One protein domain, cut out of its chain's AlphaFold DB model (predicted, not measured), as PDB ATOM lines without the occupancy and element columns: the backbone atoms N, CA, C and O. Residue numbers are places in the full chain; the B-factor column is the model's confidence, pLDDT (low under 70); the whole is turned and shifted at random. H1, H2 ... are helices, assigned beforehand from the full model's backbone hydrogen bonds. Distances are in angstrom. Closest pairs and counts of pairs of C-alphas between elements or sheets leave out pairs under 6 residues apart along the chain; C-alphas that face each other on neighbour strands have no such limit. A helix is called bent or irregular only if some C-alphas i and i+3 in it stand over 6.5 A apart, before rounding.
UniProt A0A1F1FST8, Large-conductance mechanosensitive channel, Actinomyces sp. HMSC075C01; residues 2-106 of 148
ATOM      1  N   ILE A   2      83.504 167.708 157.766       80.69
ATOM      2  CA  ILE A   2      82.870 166.427 157.370       80.69
ATOM      3  C   ILE A   2      82.458 166.378 155.881       80.69
ATOM      4  O   ILE A   2      82.600 165.343 155.239       80.69
ATOM      5  N   LYS A   3      82.007 167.500 155.299       84.25
ATOM      6  CA  LYS A   3      81.653 167.584 153.868       84.25
ATOM      7  C   LYS A   3      82.869 167.401 152.939       84.25
ATOM      8  O   LYS A   3      82.794 166.606 152.014       84.25
ATOM      9  N   GLY A   4      83.995 168.045 153.266       80.56
ATOM     10  CA  GLY A   4      85.260 167.887 152.532       80.56
ATOM     11  C   GLY A   4      85.900 166.509 152.728       80.56
ATOM     12  O   GLY A   4      86.475 165.960 151.799       80.56
ATOM     13  N   PHE A   5      85.726 165.898 153.907       78.81
ATOM     14  CA  PHE A   5      86.104 164.502 154.129       78.81
ATOM     15  C   PHE A   5      85.292 163.568 153.227       78.81
ATOM     16  O   PHE A   5      85.881 162.758 152.526       78.81
ATOM     17  N   LYS A   6      83.963 163.738 153.157       81.38
ATOM     18  CA  LYS A   6      83.089 162.967 152.257       81.38
ATOM     19  C   LYS A   6      83.478 163.125 150.778       81.38
ATOM     20  O   LYS A   6      83.503 162.126 150.070       81.38
ATOM     21  N   GLU A   7      83.797 164.337 150.322       81.31
ATOM     22  CA  GLU A   7      84.281 164.593 148.951       81.31
ATOM     23  C   GLU A   7      85.626 163.910 148.660       81.31
ATOM     24  O   GLU A   7      85.808 163.390 147.565       81.31
ATOM     25  N   PHE A   8      86.529 163.824 149.640       78.25
ATOM     26  CA  PHE A   8      87.814 163.133 149.502       78.25
ATOM     27  C   PHE A   8      87.671 161.605 149.388       78.25
ATOM     28  O   PHE A   8      88.257 160.994 148.498       78.25
ATOM     29  N   ILE A   9      86.850 160.967 150.232       77.88
ATOM     30  CA  ILE A   9      86.587 159.515 150.112       77.88
ATOM     31  C   ILE A   9      85.781 159.182 148.848       77.88
ATOM     32  O   ILE A   9      85.932 158.094 148.296       77.88
ATOM     33  N   ALA A  10      84.961 160.117 148.359       80.44
ATOM     34  CA  ALA A  10      84.198 159.959 147.122       80.44
ATOM     35  C   ALA A  10      85.059 160.027 145.845       80.44
ATOM     36  O   ALA A  10      84.583 159.627 144.787       80.44
ATOM     37  N   GLN A  11      86.323 160.465 145.926       80.44
ATOM     38  CA  GLN A  11      87.257 160.473 144.788       80.44
ATOM     39  C   GLN A  11      87.755 159.067 144.382       80.44
ATOM     40  O   GLN A  11      88.588 158.960 143.485       80.44
ATOM     41  N   GLY A  12      87.267 157.988 145.012       78.19
ATOM     42  CA  GLY A  12      87.540 156.586 144.649       78.19
ATOM     43  C   GLY A  12      88.930 156.091 145.061       78.19
ATOM     44  O   GLY A  12      89.046 155.095 145.771       78.19
ATOM     45  N   ASN A  13      89.978 156.852 144.740       84.75
ATOM     46  CA  ASN A  13      91.377 156.537 145.050       84.75
ATOM     47  C   ASN A  13      91.634 156.339 146.561       84.75
ATOM     48  O   ASN A  13      92.392 155.465 146.972       84.75
ATOM     49  N   ALA A  14      90.968 157.124 147.412       82.62
ATOM     50  CA  ALA A  14      91.095 157.002 148.865       82.62
ATOM     51  C   ALA A  14      90.393 155.753 149.427       82.62
ATOM     52  O   ALA A  14      90.863 155.177 150.407       82.62
ATOM     53  N   LEU A  15      89.283 155.325 148.813       85.31
ATOM     54  CA  LEU A  15      88.530 154.149 149.245       85.31
ATOM     55  C   LEU A  15      89.297 152.860 148.926       85.31
ATOM     56  O   LEU A  15      89.434 152.004 149.797       85.31
ATOM     57  N   GLU A  16      89.848 152.747 147.716       87.56
ATOM     58  CA  GLU A  16      90.656 151.590 147.308       87.56
ATOM     59  C   GLU A  16      91.921 151.451 148.162       87.56
ATOM     60  O   GLU A  16      92.224 150.360 148.652       87.56
ATOM     61  N   LEU A  17      92.613 152.566 148.428       91.25
ATOM     62  CA  LEU A  17      93.774 152.585 149.318       91.25
ATOM     63  C   LEU A  17      93.395 152.159 150.745       91.25
ATOM     64  O   LEU A  17      94.085 151.339 151.350       91.25
ATOM     65  N   ALA A  18      92.293 152.687 151.285       88.12
ATOM     66  CA  ALA A  18      91.832 152.347 152.629       88.12
ATOM     67  C   ALA A  18      91.510 150.851 152.755       88.12
ATOM     68  O   ALA A  18      91.927 150.207 153.719       88.12
ATOM     69  N   VAL A  19      90.827 150.284 151.759       91.25
ATOM     70  CA  VAL A  19      90.525 148.851 151.708       91.25
ATOM     71  C   VAL A  19      91.817 148.036 151.643       91.25
ATOM     72  O   VAL A  19      91.985 147.115 152.441       91.25
ATOM     73  N   ALA A  20      92.771 148.406 150.787       90.75
ATOM     74  CA  ALA A  20      94.056 147.714 150.685       90.75
ATOM     75  C   ALA A  20      94.843 147.715 152.010       90.75
ATOM     76  O   ALA A  20      95.385 146.682 152.400       90.75
ATOM     77  N   VAL A  21      94.871 148.840 152.734       91.50
ATOM     78  CA  VAL A  21      95.563 148.956 154.031       91.50
ATOM     79  C   VAL A  21      94.888 148.107 155.111       91.50
ATOM     80  O   VAL A  21      95.578 147.396 155.844       91.50
ATOM     81  N   ILE A  22      93.554 148.132 155.196       92.88
ATOM     82  CA  ILE A  22      92.790 147.326 156.165       92.88
ATOM     83  C   ILE A  22      93.007 145.834 155.903       92.88
ATOM     84  O   ILE A  22      93.301 145.072 156.825       92.88
ATOM     85  N   ILE A  23      92.911 145.427 154.637       91.19
ATOM     86  CA  ILE A  23      93.121 144.047 154.200       91.19
ATOM     87  C   ILE A  23      94.566 143.606 154.491       91.19
ATOM     88  O   ILE A  23      94.781 142.540 155.066       91.19
ATOM     89  N   GLY A  24      95.559 144.439 154.164       87.50
ATOM     90  CA  GLY A  24      96.968 144.157 154.447       87.50
ATOM     91  C   GLY A  24      97.251 143.987 155.943       87.50
ATOM     92  O   GLY A  24      97.928 143.038 156.341       87.50
ATOM     93  N   GLY A  25      96.675 144.855 156.781       90.31
ATOM     94  CA  GLY A  25      96.776 144.754 158.238       90.31
ATOM     95  C   GLY A  25      96.107 143.499 158.805       90.31
ATOM     96  O   GLY A  25      96.656 142.869 159.707       90.31
ATOM     97  N   ALA A  26      94.964 143.092 158.248       90.94
ATOM     98  CA  ALA A  26      94.233 141.900 158.676       90.94
ATOM     99  C   ALA A  26      94.914 140.583 158.265       90.94
ATOM    100  O   ALA A  26      94.758 139.573 158.950       90.94
ATOM    101  N   PHE A  27      95.683 140.577 157.171       85.12
ATOM    102  CA  PHE A  27      96.363 139.370 156.693       85.12
ATOM    103  C   PHE A  27      97.657 139.051 157.436       85.12
ATOM    104  O   PHE A  27      97.995 137.876 157.586       85.12
ATOM    105  N   LYS A  28      98.374 140.067 157.924       85.25
ATOM    106  CA  LYS A  28      99.658 139.876 158.606       85.25
ATOM    107  C   LYS A  28      99.600 138.844 159.757       85.25
ATOM    108  O   LYS A  28     100.421 137.931 159.730       85.25
ATOM    109  N   PRO A  29      98.612 138.865 160.675       90.12
ATOM    110  CA  PRO A  29      98.492 137.859 161.739       90.12
ATOM    111  C   PRO A  29      98.352 136.408 161.249       90.12
ATOM    112  O   PRO A  29      98.835 135.481 161.901       90.12
ATOM    113  N   ILE A  30      97.704 136.195 160.097       87.19
ATOM    114  CA  ILE A  30      97.522 134.857 159.510       87.19
ATOM    115  C   ILE A  30      98.875 134.318 159.040       87.19
ATOM    116  O   ILE A  30      99.240 133.179 159.334       87.19
ATOM    117  N   VAL A  31      99.649 135.158 158.350       83.56
ATOM    118  CA  VAL A  31     100.985 134.795 157.864       83.56
ATOM    119  C   VAL A  31     101.963 134.617 159.028       83.56
ATOM    120  O   VAL A  31     102.740 133.658 159.037       83.56
ATOM    121  N   ASP A  32     101.890 135.489 160.036       86.44
ATOM    122  CA  ASP A  32     102.708 135.403 161.248       86.44
ATOM    123  C   ASP A  32     102.434 134.075 161.994       86.44
ATOM    124  O   ASP A  32     103.374 133.409 162.435       86.44
ATOM    125  N   SER A  33     101.174 133.621 162.052       89.62
ATOM    126  CA  SER A  33     100.798 132.332 162.663       89.62
ATOM    127  C   SER A  33     101.417 131.136 161.934       89.62
ATOM    128  O   SER A  33     102.008 130.262 162.568       89.62
ATOM    129  N   ILE A  34     101.346 131.108 160.598       85.00
ATOM    130  CA  ILE A  34     101.947 130.035 159.784       85.00
ATOM    131  C   ILE A  34     103.472 130.028 159.946       85.00
ATOM    132  O   ILE A  34     104.076 128.975 160.156       85.00
ATOM    133  N   THR A  35     104.094 131.207 159.900       83.38
ATOM    134  CA  THR A  35     105.547 131.357 160.053       83.38
ATOM    135  C   THR A  35     106.009 130.883 161.432       83.38
ATOM    136  O   THR A  35     107.014 130.182 161.535       83.38
ATOM    137  N   THR A  36     105.242 131.184 162.484       85.94
ATOM    138  CA  THR A  36     105.521 130.734 163.857       85.94
ATOM    139  C   THR A  36     105.511 129.211 163.971       85.94
ATOM    140  O   THR A  36     106.401 128.637 164.600       85.94
ATOM    141  N   VAL A  37     104.549 128.532 163.335       86.88
ATOM    142  CA  VAL A  37     104.493 127.059 163.326       86.88
ATOM    143  C   VAL A  37     105.725 126.473 162.635       86.88
ATOM    144  O   VAL A  37     106.361 125.573 163.183       86.88
ATOM    145  N   ILE A  38     106.111 127.017 161.477       84.06
ATOM    146  CA  ILE A  38     107.303 126.569 160.741       84.06
ATOM    147  C   ILE A  38     108.566 126.770 161.588       84.06
ATOM    148  O   ILE A  38     109.354 125.837 161.735       84.06
ATOM    149  N   MET A  39     108.737 127.945 162.198       83.00
ATOM    150  CA  MET A  39     109.888 128.234 163.061       83.00
ATOM    151  C   MET A  39     109.926 127.364 164.311       83.00
ATOM    152  O   MET A  39     111.001 126.947 164.725       83.00
ATOM    153  N   THR A  40     108.774 127.029 164.891       84.88
ATOM    154  CA  THR A  40     108.715 126.125 166.047       84.88
ATOM    155  C   THR A  40     109.208 124.726 165.673       84.88
ATOM    156  O   THR A  40     109.997 124.138 166.411       84.88
ATOM    157  N   ILE A  41     108.809 124.212 164.505       86.75
ATOM    158  CA  ILE A  41     109.266 122.907 164.002       86.75
ATOM    159  C   ILE A  41     110.768 122.944 163.694       86.75
ATOM    160  O   ILE A  41     111.508 122.062 164.124       86.75
ATOM    161  N   LEU A  42     111.238 123.983 162.996       81.75
ATOM    162  CA  LEU A  42     112.666 124.170 162.722       81.75
ATOM    163  C   LEU A  42     113.474 124.290 164.021       81.75
ATOM    164  O   LEU A  42     114.539 123.692 164.142       81.75
ATOM    165  N   GLY A  43     112.930 124.985 165.018       83.44
ATOM    166  CA  GLY A  43     113.534 125.147 166.333       83.44
ATOM    167  C   GLY A  43     113.694 123.842 167.096       83.44
ATOM    168  O   GLY A  43     114.736 123.613 167.703       83.44
ATOM    169  N   GLN A  44     112.697 122.959 167.025       85.00
ATOM    170  CA  GLN A  44     112.778 121.624 167.621       85.00
ATOM    171  C   GLN A  44     113.819 120.731 166.931       85.00
ATOM    172  O   GLN A  44     114.410 119.879 167.588       85.00
ATOM    173  N   LEU A  45     114.077 120.934 165.634       82.19
ATOM    174  CA  LEU A  45     115.077 120.171 164.879       82.19
ATOM    175  C   LEU A  45     116.510 120.691 165.079       82.19
ATOM    176  O   LEU A  45     117.444 119.897 165.144       82.19
ATOM    177  N   ILE A  46     116.688 122.011 165.155       76.00
ATOM    178  CA  ILE A  46     118.002 122.680 165.194       76.00
ATOM    179  C   ILE A  46     118.445 122.965 166.647       76.00
ATOM    180  O   ILE A  46     119.600 123.295 166.905       76.00
ATOM    181  N   GLY A  47     117.545 122.807 167.623       69.81
ATOM    182  CA  GLY A  47     117.809 123.011 169.051       69.81
ATOM    183  C   GLY A  47     117.724 124.471 169.510       69.81
ATOM    184  O   GLY A  47     117.786 124.736 170.709       69.81
ATOM    185  N   GLN A  48     117.552 125.417 168.583       72.06
ATOM    186  CA  GLN A  48     117.286 126.828 168.861       72.06
ATOM    187  C   GLN A  48     116.169 127.326 167.928       72.06
ATOM    188  O   GLN A  48     116.287 127.156 166.715       72.06
ATOM    189  N   PRO A  49     115.092 127.943 168.453       70.00
ATOM    190  CA  PRO A  49     113.983 128.447 167.638       70.00
ATOM    191  C   PRO A  49     114.342 129.674 166.793       70.00
ATOM    192  O   PRO A  49     113.581 130.046 165.902       70.00
ATOM    193  N   ASN A  50     115.478 130.315 167.062       77.56
ATOM    194  CA  ASN A  50     115.953 131.488 166.347       77.56
ATOM    195  C   ASN A  50     117.486 131.566 166.364       77.56
ATOM    196  O   ASN A  50     118.170 130.750 166.982       77.56
ATOM    197  N   PHE A  51     118.020 132.572 165.679       81.75
ATOM    198  CA  PHE A  51     119.451 132.833 165.577       81.75
ATOM    199  C   PHE A  51     119.903 133.967 166.505       81.75
ATOM    200  O   PHE A  51     121.016 134.460 166.361       81.75
ATOM    201  N   ASP A  52     119.075 134.382 167.471       84.94
ATOM    202  CA  ASP A  52     119.315 135.579 168.293       84.94
ATOM    203  C   ASP A  52     120.574 135.451 169.161       84.94
ATOM    204  O   ASP A  52     121.251 136.442 169.435       84.94
ATOM    205  N   SER A  53     120.919 134.219 169.543       82.50
ATOM    206  CA  SER A  53     122.122 133.888 170.311       82.50
ATOM    207  C   SER A  53     123.414 133.913 169.493       82.50
ATOM    208  O   SER A  53     124.500 133.938 170.076       82.50
ATOM    209  N   LEU A  54     123.341 133.945 168.157       82.19
ATOM    210  CA  LEU A  54     124.536 133.981 167.318       82.19
ATOM    211  C   LEU A  54     125.285 135.301 167.501       82.19
ATOM    212  O   LEU A  54     124.796 136.379 167.158       82.19
ATOM    213  N   GLY A  55     126.505 135.189 168.027       82.19
ATOM    214  CA  GLY A  55     127.384 136.330 168.254       82.19
ATOM    215  C   GLY A  55     126.848 137.306 169.295       82.19
ATOM    216  O   GLY A  55     127.217 138.473 169.244       82.19
ATOM    217  N   ALA A  56     125.969 136.872 170.203       86.69
ATOM    218  CA  ALA A  56     125.513 137.718 171.293       86.69
ATOM    219  C   ALA A  56     126.677 138.010 172.254       86.69
ATOM    220  O   ALA A  56     127.373 137.098 172.699       86.69
ATOM    221  N   PHE A  57     126.905 139.285 172.567       87.31
ATOM    222  CA  PHE A  57     127.990 139.702 173.456       87.31
ATOM    223  C   PHE A  57     127.564 140.854 174.363       87.31
ATOM    224  O   PHE A  57     126.684 141.646 174.024       87.31
ATOM    225  N   SER A  58     128.193 140.956 175.528       84.94
ATOM    226  CA  SER A  58     128.100 142.118 176.406       84.94
ATOM    227  C   SER A  58     129.494 142.665 176.677       84.94
ATOM    228  O   SER A  58     130.475 141.925 176.721       84.94
ATOM    229  N   LEU A  59     129.567 143.985 176.821       84.44
ATOM    230  CA  LEU A  59     130.785 144.710 177.184       84.44
ATOM    231  C   LEU A  59     130.753 145.186 178.641       84.44
ATOM    232  O   LEU A  59     131.711 145.805 179.101       84.44
ATOM    233  N   TYR A  60     129.644 144.957 179.351       82.31
ATOM    234  CA  TYR A  60     129.456 145.407 180.722       82.31
ATOM    235  C   TYR A  60     128.571 144.429 181.488       82.31
ATOM    236  O   TYR A  60     127.364 144.336 181.251       82.31
ATOM    237  N   GLN A  61     129.173 143.725 182.442       77.50
ATOM    238  CA  GLN A  61     128.487 142.747 183.276       77.50
ATOM    239  C   GLN A  61     128.912 142.944 184.731       77.50
ATOM    240  O   GLN A  61     130.086 143.160 185.026       77.50
ATOM    241  N   ASN A  62     127.950 142.894 185.656       74.62
ATOM    242  CA  ASN A  62     128.198 142.960 187.103       74.62
ATOM    243  C   ASN A  62     129.078 144.145 187.561       74.62
ATOM    244  O   ASN A  62     129.856 144.015 188.503       74.62
ATOM    245  N   GLY A  63     128.962 145.310 186.914       80.12
ATOM    246  CA  GLY A  63     129.697 146.513 187.322       80.12
ATOM    247  C   GLY A  63     131.104 146.654 186.737       80.12
ATOM    248  O   GLY A  63     131.803 147.603 187.087       80.12
ATOM    249  N   GLN A  64     131.535 145.740 185.864       80.56
ATOM    250  CA  GLN A  64     132.861 145.762 185.244       80.56
ATOM    251  C   GLN A  64     132.779 145.676 183.717       80.56
ATOM    252  O   GLN A  64     131.865 145.068 183.158       80.56
ATOM    253  N   TYR A  65     133.760 146.286 183.048       83.31
ATOM    254  CA  TYR A  65     133.936 146.171 181.603       83.31
ATOM    255  C   TYR A  65     134.695 144.888 181.280       83.31
ATOM    256  O   TYR A  65     135.922 144.834 181.365       83.31
ATOM    257  N   THR A  66     133.954 143.849 180.920       79.00
ATOM    258  CA  THR A  66     134.494 142.570 180.464       79.00
ATOM    259  C   THR A  66     133.805 142.187 179.161       79.00
ATOM    260  O   THR A  66     132.616 142.439 178.977       79.00
ATOM    261  N   PHE A  67     134.563 141.607 178.229       84.94
ATOM    262  CA  PHE A  67     133.978 141.015 177.031       84.94
ATOM    263  C   PHE A  67     133.412 139.649 177.408       84.94
ATOM    264  O   PHE A  67     134.171 138.728 177.710       84.94
ATOM    265  N   HIS A  68     132.087 139.536 177.409       83.25
ATOM    266  CA  HIS A  68     131.385 138.291 177.696       83.25
ATOM    267  C   HIS A  68     130.576 137.863 176.478       83.25
ATOM    268  O   HIS A  68     129.770 138.639 175.960       83.25
ATOM    269  N   LEU A  69     130.790 136.632 176.016       83.31
ATOM    270  CA  LEU A  69     129.948 136.027 174.988       83.31
ATOM    271  C   LEU A  69     128.722 135.425 175.665       83.31
ATOM    272  O   LEU A  69     128.852 134.580 176.547       83.31
ATOM    273  N   ALA A  70     127.542 135.870 175.245       81.50
ATOM    274  CA  ALA A  70     126.289 135.413 175.814       81.50
ATOM    275  C   ALA A  70     126.026 133.967 175.402       81.50
ATOM    276  O   ALA A  70     126.074 133.604 174.224       81.50
ATOM    277  N   THR A  71     125.668 133.147 176.373       78.50
ATOM    278  CA  THR A  71     125.065 131.843 176.124       78.50
ATOM    279  C   THR A  71     123.564 131.995 175.857       78.50
ATOM    280  O   THR A  71     122.929 132.970 176.264       78.50
ATOM    281  N   ALA A  72     122.954 131.001 175.205       73.50
ATOM    282  CA  ALA A  72     121.508 130.995 174.959       73.50
ATOM    283  C   ALA A  72     120.679 131.124 176.260       73.50
ATOM    284  O   ALA A  72     119.633 131.771 176.271       73.50
ATOM    285  N   GLN A  73     121.173 130.569 177.374       75.44
ATOM    286  CA  GLN A  73     120.519 130.634 178.685       75.44
ATOM    287  C   GLN A  73     120.522 132.054 179.286       75.44
ATOM    288  O   GLN A  73     119.546 132.482 179.908       75.44
ATOM    289  N   GLU A  74     121.611 132.800 179.093       76.75
ATOM    290  CA  GLU A  74     121.748 134.185 179.567       76.75
ATOM    291  C   GLU A  74     120.880 135.144 178.754       76.75
ATOM    292  O   GLU A  74     120.300 136.086 179.297       76.75
ATOM    293  N   LEU A  75     120.721 134.856 177.463       76.88
ATOM    294  CA  LEU A  75     119.827 135.600 176.586       76.88
ATOM    295  C   LEU A  75     118.357 135.438 176.988       76.88
ATOM    296  O   LEU A  75     117.603 136.409 176.980       76.88
ATOM    297  N   ALA A  76     117.967 134.225 177.393       74.69
ATOM    298  CA  ALA A  76     116.614 133.925 177.853       74.69
ATOM    299  C   ALA A  76     116.260 134.607 179.188       74.69
ATOM    300  O   ALA A  76     115.088 134.862 179.457       74.69
ATOM    301  N   THR A  77     117.255 134.912 180.027       78.62
ATOM    302  CA  THR A  77     117.053 135.510 181.358       78.62
ATOM    303  C   THR A  77     117.266 137.022 181.379       78.62
ATOM    304  O   THR A  77     116.557 137.720 182.105       78.62
ATOM    305  N   ASN A  78     118.193 137.563 180.582       75.31
ATOM    306  CA  ASN A  78     118.442 139.003 180.518       75.31
ATOM    307  C   ASN A  78     118.892 139.470 179.128       75.31
ATOM    308  O   ASN A  78     120.004 139.955 178.939       75.31
ATOM    309  N   ALA A  79     117.977 139.405 178.163       75.19
ATOM    310  CA  ALA A  79     118.196 139.876 176.800       75.19
ATOM    311  C   ALA A  79     118.698 141.335 176.701       75.19
ATOM    312  O   ALA A  79     119.526 141.664 175.857       75.19
ATOM    313  N   LYS A  80     118.223 142.233 177.570       77.81
ATOM    314  CA  LYS A  80     118.470 143.683 177.443       77.81
ATOM    315  C   LYS A  80     119.917 144.103 177.732       77.81
ATOM    316  O   LYS A  80     120.294 145.210 177.364       77.81
ATOM    317  N   GLY A  81     120.706 143.253 178.394       81.00
ATOM    318  CA  GLY A  81     122.116 143.509 178.714       81.00
ATOM    319  C   GLY A  81     123.111 143.102 177.621       81.00
ATOM    320  O   GLY A  81     124.314 143.306 177.798       81.00
ATOM    321  N   TYR A  82     122.627 142.525 176.517       85.38
ATOM    322  CA  TYR A  82     123.454 141.975 175.446       85.38
ATOM    323  C   TYR A  82     123.172 142.650 174.105       85.38
ATOM    324  O   TYR A  82     122.034 142.967 173.762       85.38
ATOM    325  N   VAL A  83     124.227 142.819 173.315       87.69
ATOM    326  CA  VAL A  83     124.133 143.146 171.893       87.69
ATOM    327  C   VAL A  83     123.926 141.839 171.135       87.69
ATOM    328  O   VAL A  83     124.738 140.926 171.253       87.69
ATOM    329  N   MET A  84     122.839 141.745 170.363       89.31
ATOM    330  CA  MET A  84     122.425 140.517 169.671       89.31
ATOM    331  C   MET A  84     122.428 140.691 168.147       89.31
ATOM    332  O   MET A  84     121.368 140.884 167.546       89.31
ATOM    333  N   PRO A  85     123.592 140.631 167.480       87.88
ATOM    334  CA  PRO A  85     123.654 140.757 166.024       87.88
ATOM    335  C   PRO A  85     122.891 139.627 165.309       87.88
ATOM    336  O   PRO A  85     122.335 139.847 164.232       87.88
ATOM    337  N   GLY A  86     122.786 138.450 165.934       86.38
ATOM    338  CA  GLY A  86     122.010 137.315 165.441       86.38
ATOM    339  C   GLY A  86     120.522 137.605 165.201       86.38
ATOM    340  O   GLY A  86     119.920 136.999 164.314       86.38
ATOM    341  N   THR A  87     119.950 138.609 165.876       87.75
ATOM    342  CA  THR A  87     118.562 139.051 165.631       87.75
ATOM    343  C   THR A  87     118.340 139.515 164.194       87.75
ATOM    344  O   THR A  87     117.264 139.305 163.636       87.75
ATOM    345  N   ILE A  88     119.363 140.071 163.538       89.19
ATOM    346  CA  ILE A  88     119.277 140.472 162.130       89.19
ATOM    347  C   ILE A  88     119.072 139.233 161.258       89.19
ATOM    348  O   ILE A  88     118.167 139.211 160.425       89.19
ATOM    349  N   ILE A  89     119.848 138.174 161.495       87.50
ATOM    350  CA  ILE A  89     119.709 136.901 160.780       87.50
ATOM    351  C   ILE A  89     118.311 136.332 161.016       87.50
ATOM    352  O   ILE A  89     117.622 136.002 160.052       87.50
ATOM    353  N   THR A  90     117.845 136.307 162.267       86.38
ATOM    354  CA  THR A  90     116.478 135.888 162.603       86.38
ATOM    355  C   THR A  90     115.437 136.681 161.814       86.38
ATOM    356  O   THR A  90     114.549 136.086 161.208       86.38
ATOM    357  N   THR A  91     115.549 138.013 161.750       89.19
ATOM    358  CA  THR A  91     114.588 138.845 161.006       89.19
ATOM    359  C   THR A  91     114.625 138.600 159.501       89.19
ATOM    360  O   THR A  91     113.565 138.550 158.881       89.19
ATOM    361  N   VAL A  92     115.803 138.383 158.911       90.69
ATOM    362  CA  VAL A  92     115.940 138.052 157.485       90.69
ATOM    363  C   VAL A  92     115.310 136.695 157.183       90.69
ATOM    364  O   VAL A  92     114.528 136.583 156.240       90.69
ATOM    365  N   VAL A  93     115.591 135.670 157.992       85.81
ATOM    366  CA  VAL A  93     114.996 134.341 157.798       85.81
ATOM    367  C   VAL A  93     113.476 134.405 157.994       85.81
ATOM    368  O   VAL A  93     112.737 133.888 157.158       85.81
ATOM    369  N   ASN A  94     112.987 135.109 159.021       85.25
ATOM    370  CA  ASN A  94     111.552 135.339 159.227       85.25
ATOM    371  C   ASN A  94     110.909 136.055 158.036       85.25
ATOM    372  O   ASN A  94     109.830 135.665 157.596       85.25
ATOM    373  N   PHE A  95     111.570 137.073 157.483       87.75
ATOM    374  CA  PHE A  95     111.090 137.788 156.305       87.75
ATOM    375  C   PHE A  95     110.984 136.865 155.087       87.75
ATOM    376  O   PHE A  95     109.960 136.882 154.404       87.75
ATOM    377  N   LEU A  96     111.995 136.027 154.838       90.06
ATOM    378  CA  LEU A  96     111.976 135.064 153.735       90.06
ATOM    379  C   LEU A  96     110.874 134.015 153.908       90.06
ATOM    380  O   LEU A  96     110.174 133.715 152.942       90.06
ATOM    381  N   LEU A  97     110.672 133.496 155.123       86.50
ATOM    382  CA  LEU A  97     109.572 132.568 155.394       86.50
ATOM    383  C   LEU A  97     108.207 133.231 155.213       86.50
ATOM    384  O   LEU A  97     107.328 132.648 154.584       86.50
ATOM    385  N   MET A  98     108.040 134.456 155.709       85.75
ATOM    386  CA  MET A  98     106.806 135.224 155.555       85.75
ATOM    387  C   MET A  98     106.515 135.496 154.070       85.75
ATOM    388  O   MET A  98     105.393 135.286 153.607       85.75
ATOM    389  N   ALA A  99     107.530 135.894 153.296       89.06
ATOM    390  CA  ALA A  99     107.419 136.102 151.855       89.06
ATOM    391  C   ALA A  99     107.063 134.803 151.114       89.06
ATOM    392  O   ALA A  99     106.173 134.808 150.262       89.06
ATOM    393  N   ALA A 100     107.698 133.683 151.471       88.81
ATOM    394  CA  ALA A 100     107.380 132.373 150.914       88.81
ATOM    395  C   ALA A 100     105.937 131.961 151.242       88.81
ATOM    396  O   ALA A 100     105.204 131.542 150.348       88.81
ATOM    397  N   ALA A 101     105.496 132.137 152.489       85.31
ATOM    398  CA  ALA A 101     104.132 131.831 152.907       85.31
ATOM    399  C   ALA A 101     103.099 132.654 152.119       85.31
ATOM    400  O   ALA A 101     102.155 132.083 151.578       85.31
ATOM    401  N   VAL A 102     103.303 133.969 151.970       85.31
ATOM    402  CA  VAL A 102     102.425 134.836 151.157       85.31
ATOM    403  C   VAL A 102     102.424 134.407 149.691       85.31
ATOM    404  O   VAL A 102     101.363 134.328 149.062       85.31
ATOM    405  N   TYR A 103     103.598 134.101 149.141       89.19
ATOM    406  CA  TYR A 103     103.726 133.677 147.754       89.19
ATOM    407  C   TYR A 103     102.961 132.374 147.490       89.19
ATOM    408  O   TYR A 103     102.145 132.315 146.570       89.19
ATOM    409  N   PHE A 104     103.165 131.346 148.314       88.00
ATOM    410  CA  PHE A 104     102.518 130.047 148.128       88.00
ATOM    411  C   PHE A 104     101.027 130.054 148.482       88.00
ATOM    412  O   PHE A 104     100.248 129.404 147.788       88.00
ATOM    413  N   ALA A 105     100.611 130.785 149.519       83.69
ATOM    414  CA  ALA A 105      99.221 130.787 149.976       83.69
ATOM    415  C   ALA A 105      98.305 131.708 149.158       83.69
ATOM    416  O   ALA A 105      97.113 131.427 149.050       83.69
ATOM    417  N   ILE A 106      98.831 132.801 148.591       82.62
ATOM    418  CA  ILE A 106      98.013 133.825 147.921       82.62
ATOM    419  C   ILE A 106      98.437 134.007 146.468       82.62
ATOM    420  O   ILE A 106      97.616 133.855 145.565       82.62
TER     421      ILE A 106
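This is residues 2 to 106 of the 148 residues of the protein "Large-conductance mechanosensitive channel" of Actinomyces sp. HMSC075C01 (UniProt A0A1F1FST8). Two long helices, bent H2 and H4, cross as an X. Residues 2 to 8 of H1 stick out at one end; H3 and a long loop make the other. The printed part, 105 residues with four named helices, H1 to H4, is all helix and extended: radius of gyration of the C-alphas 21.3 A, spans 64 by 35 by 18 A.

H1, residues 2 to 9, begins at (82.870, 166.427, 157.370). H2, residues 13 to 46, was assigned as one helix by its hydrogen bonds but is bent, C-alphas 26 and 29 being 6.6 A apart; its arms are H2a, 13 to 26, and H2b, 29 to 46. H3, residues 72 to 81, is irregular, C-alphas 77 and 80 being 9.2 A apart. H4, residues 86 to 106, 29.9 A long, ends at (98.013, 133.825, 147.921).

H2b touches H4, opposite ways at a steep tilt of 56 degrees; the closest C-alphas, Thr 35 and Met 98, are 6.1 A apart. H3 is apart from the others, with 4 of 6 O i to N i+4 pairs within hydrogen-bond range.

The printed part has no cut. The H2 to H3 link is long; residue 47 is under pLDDT 70.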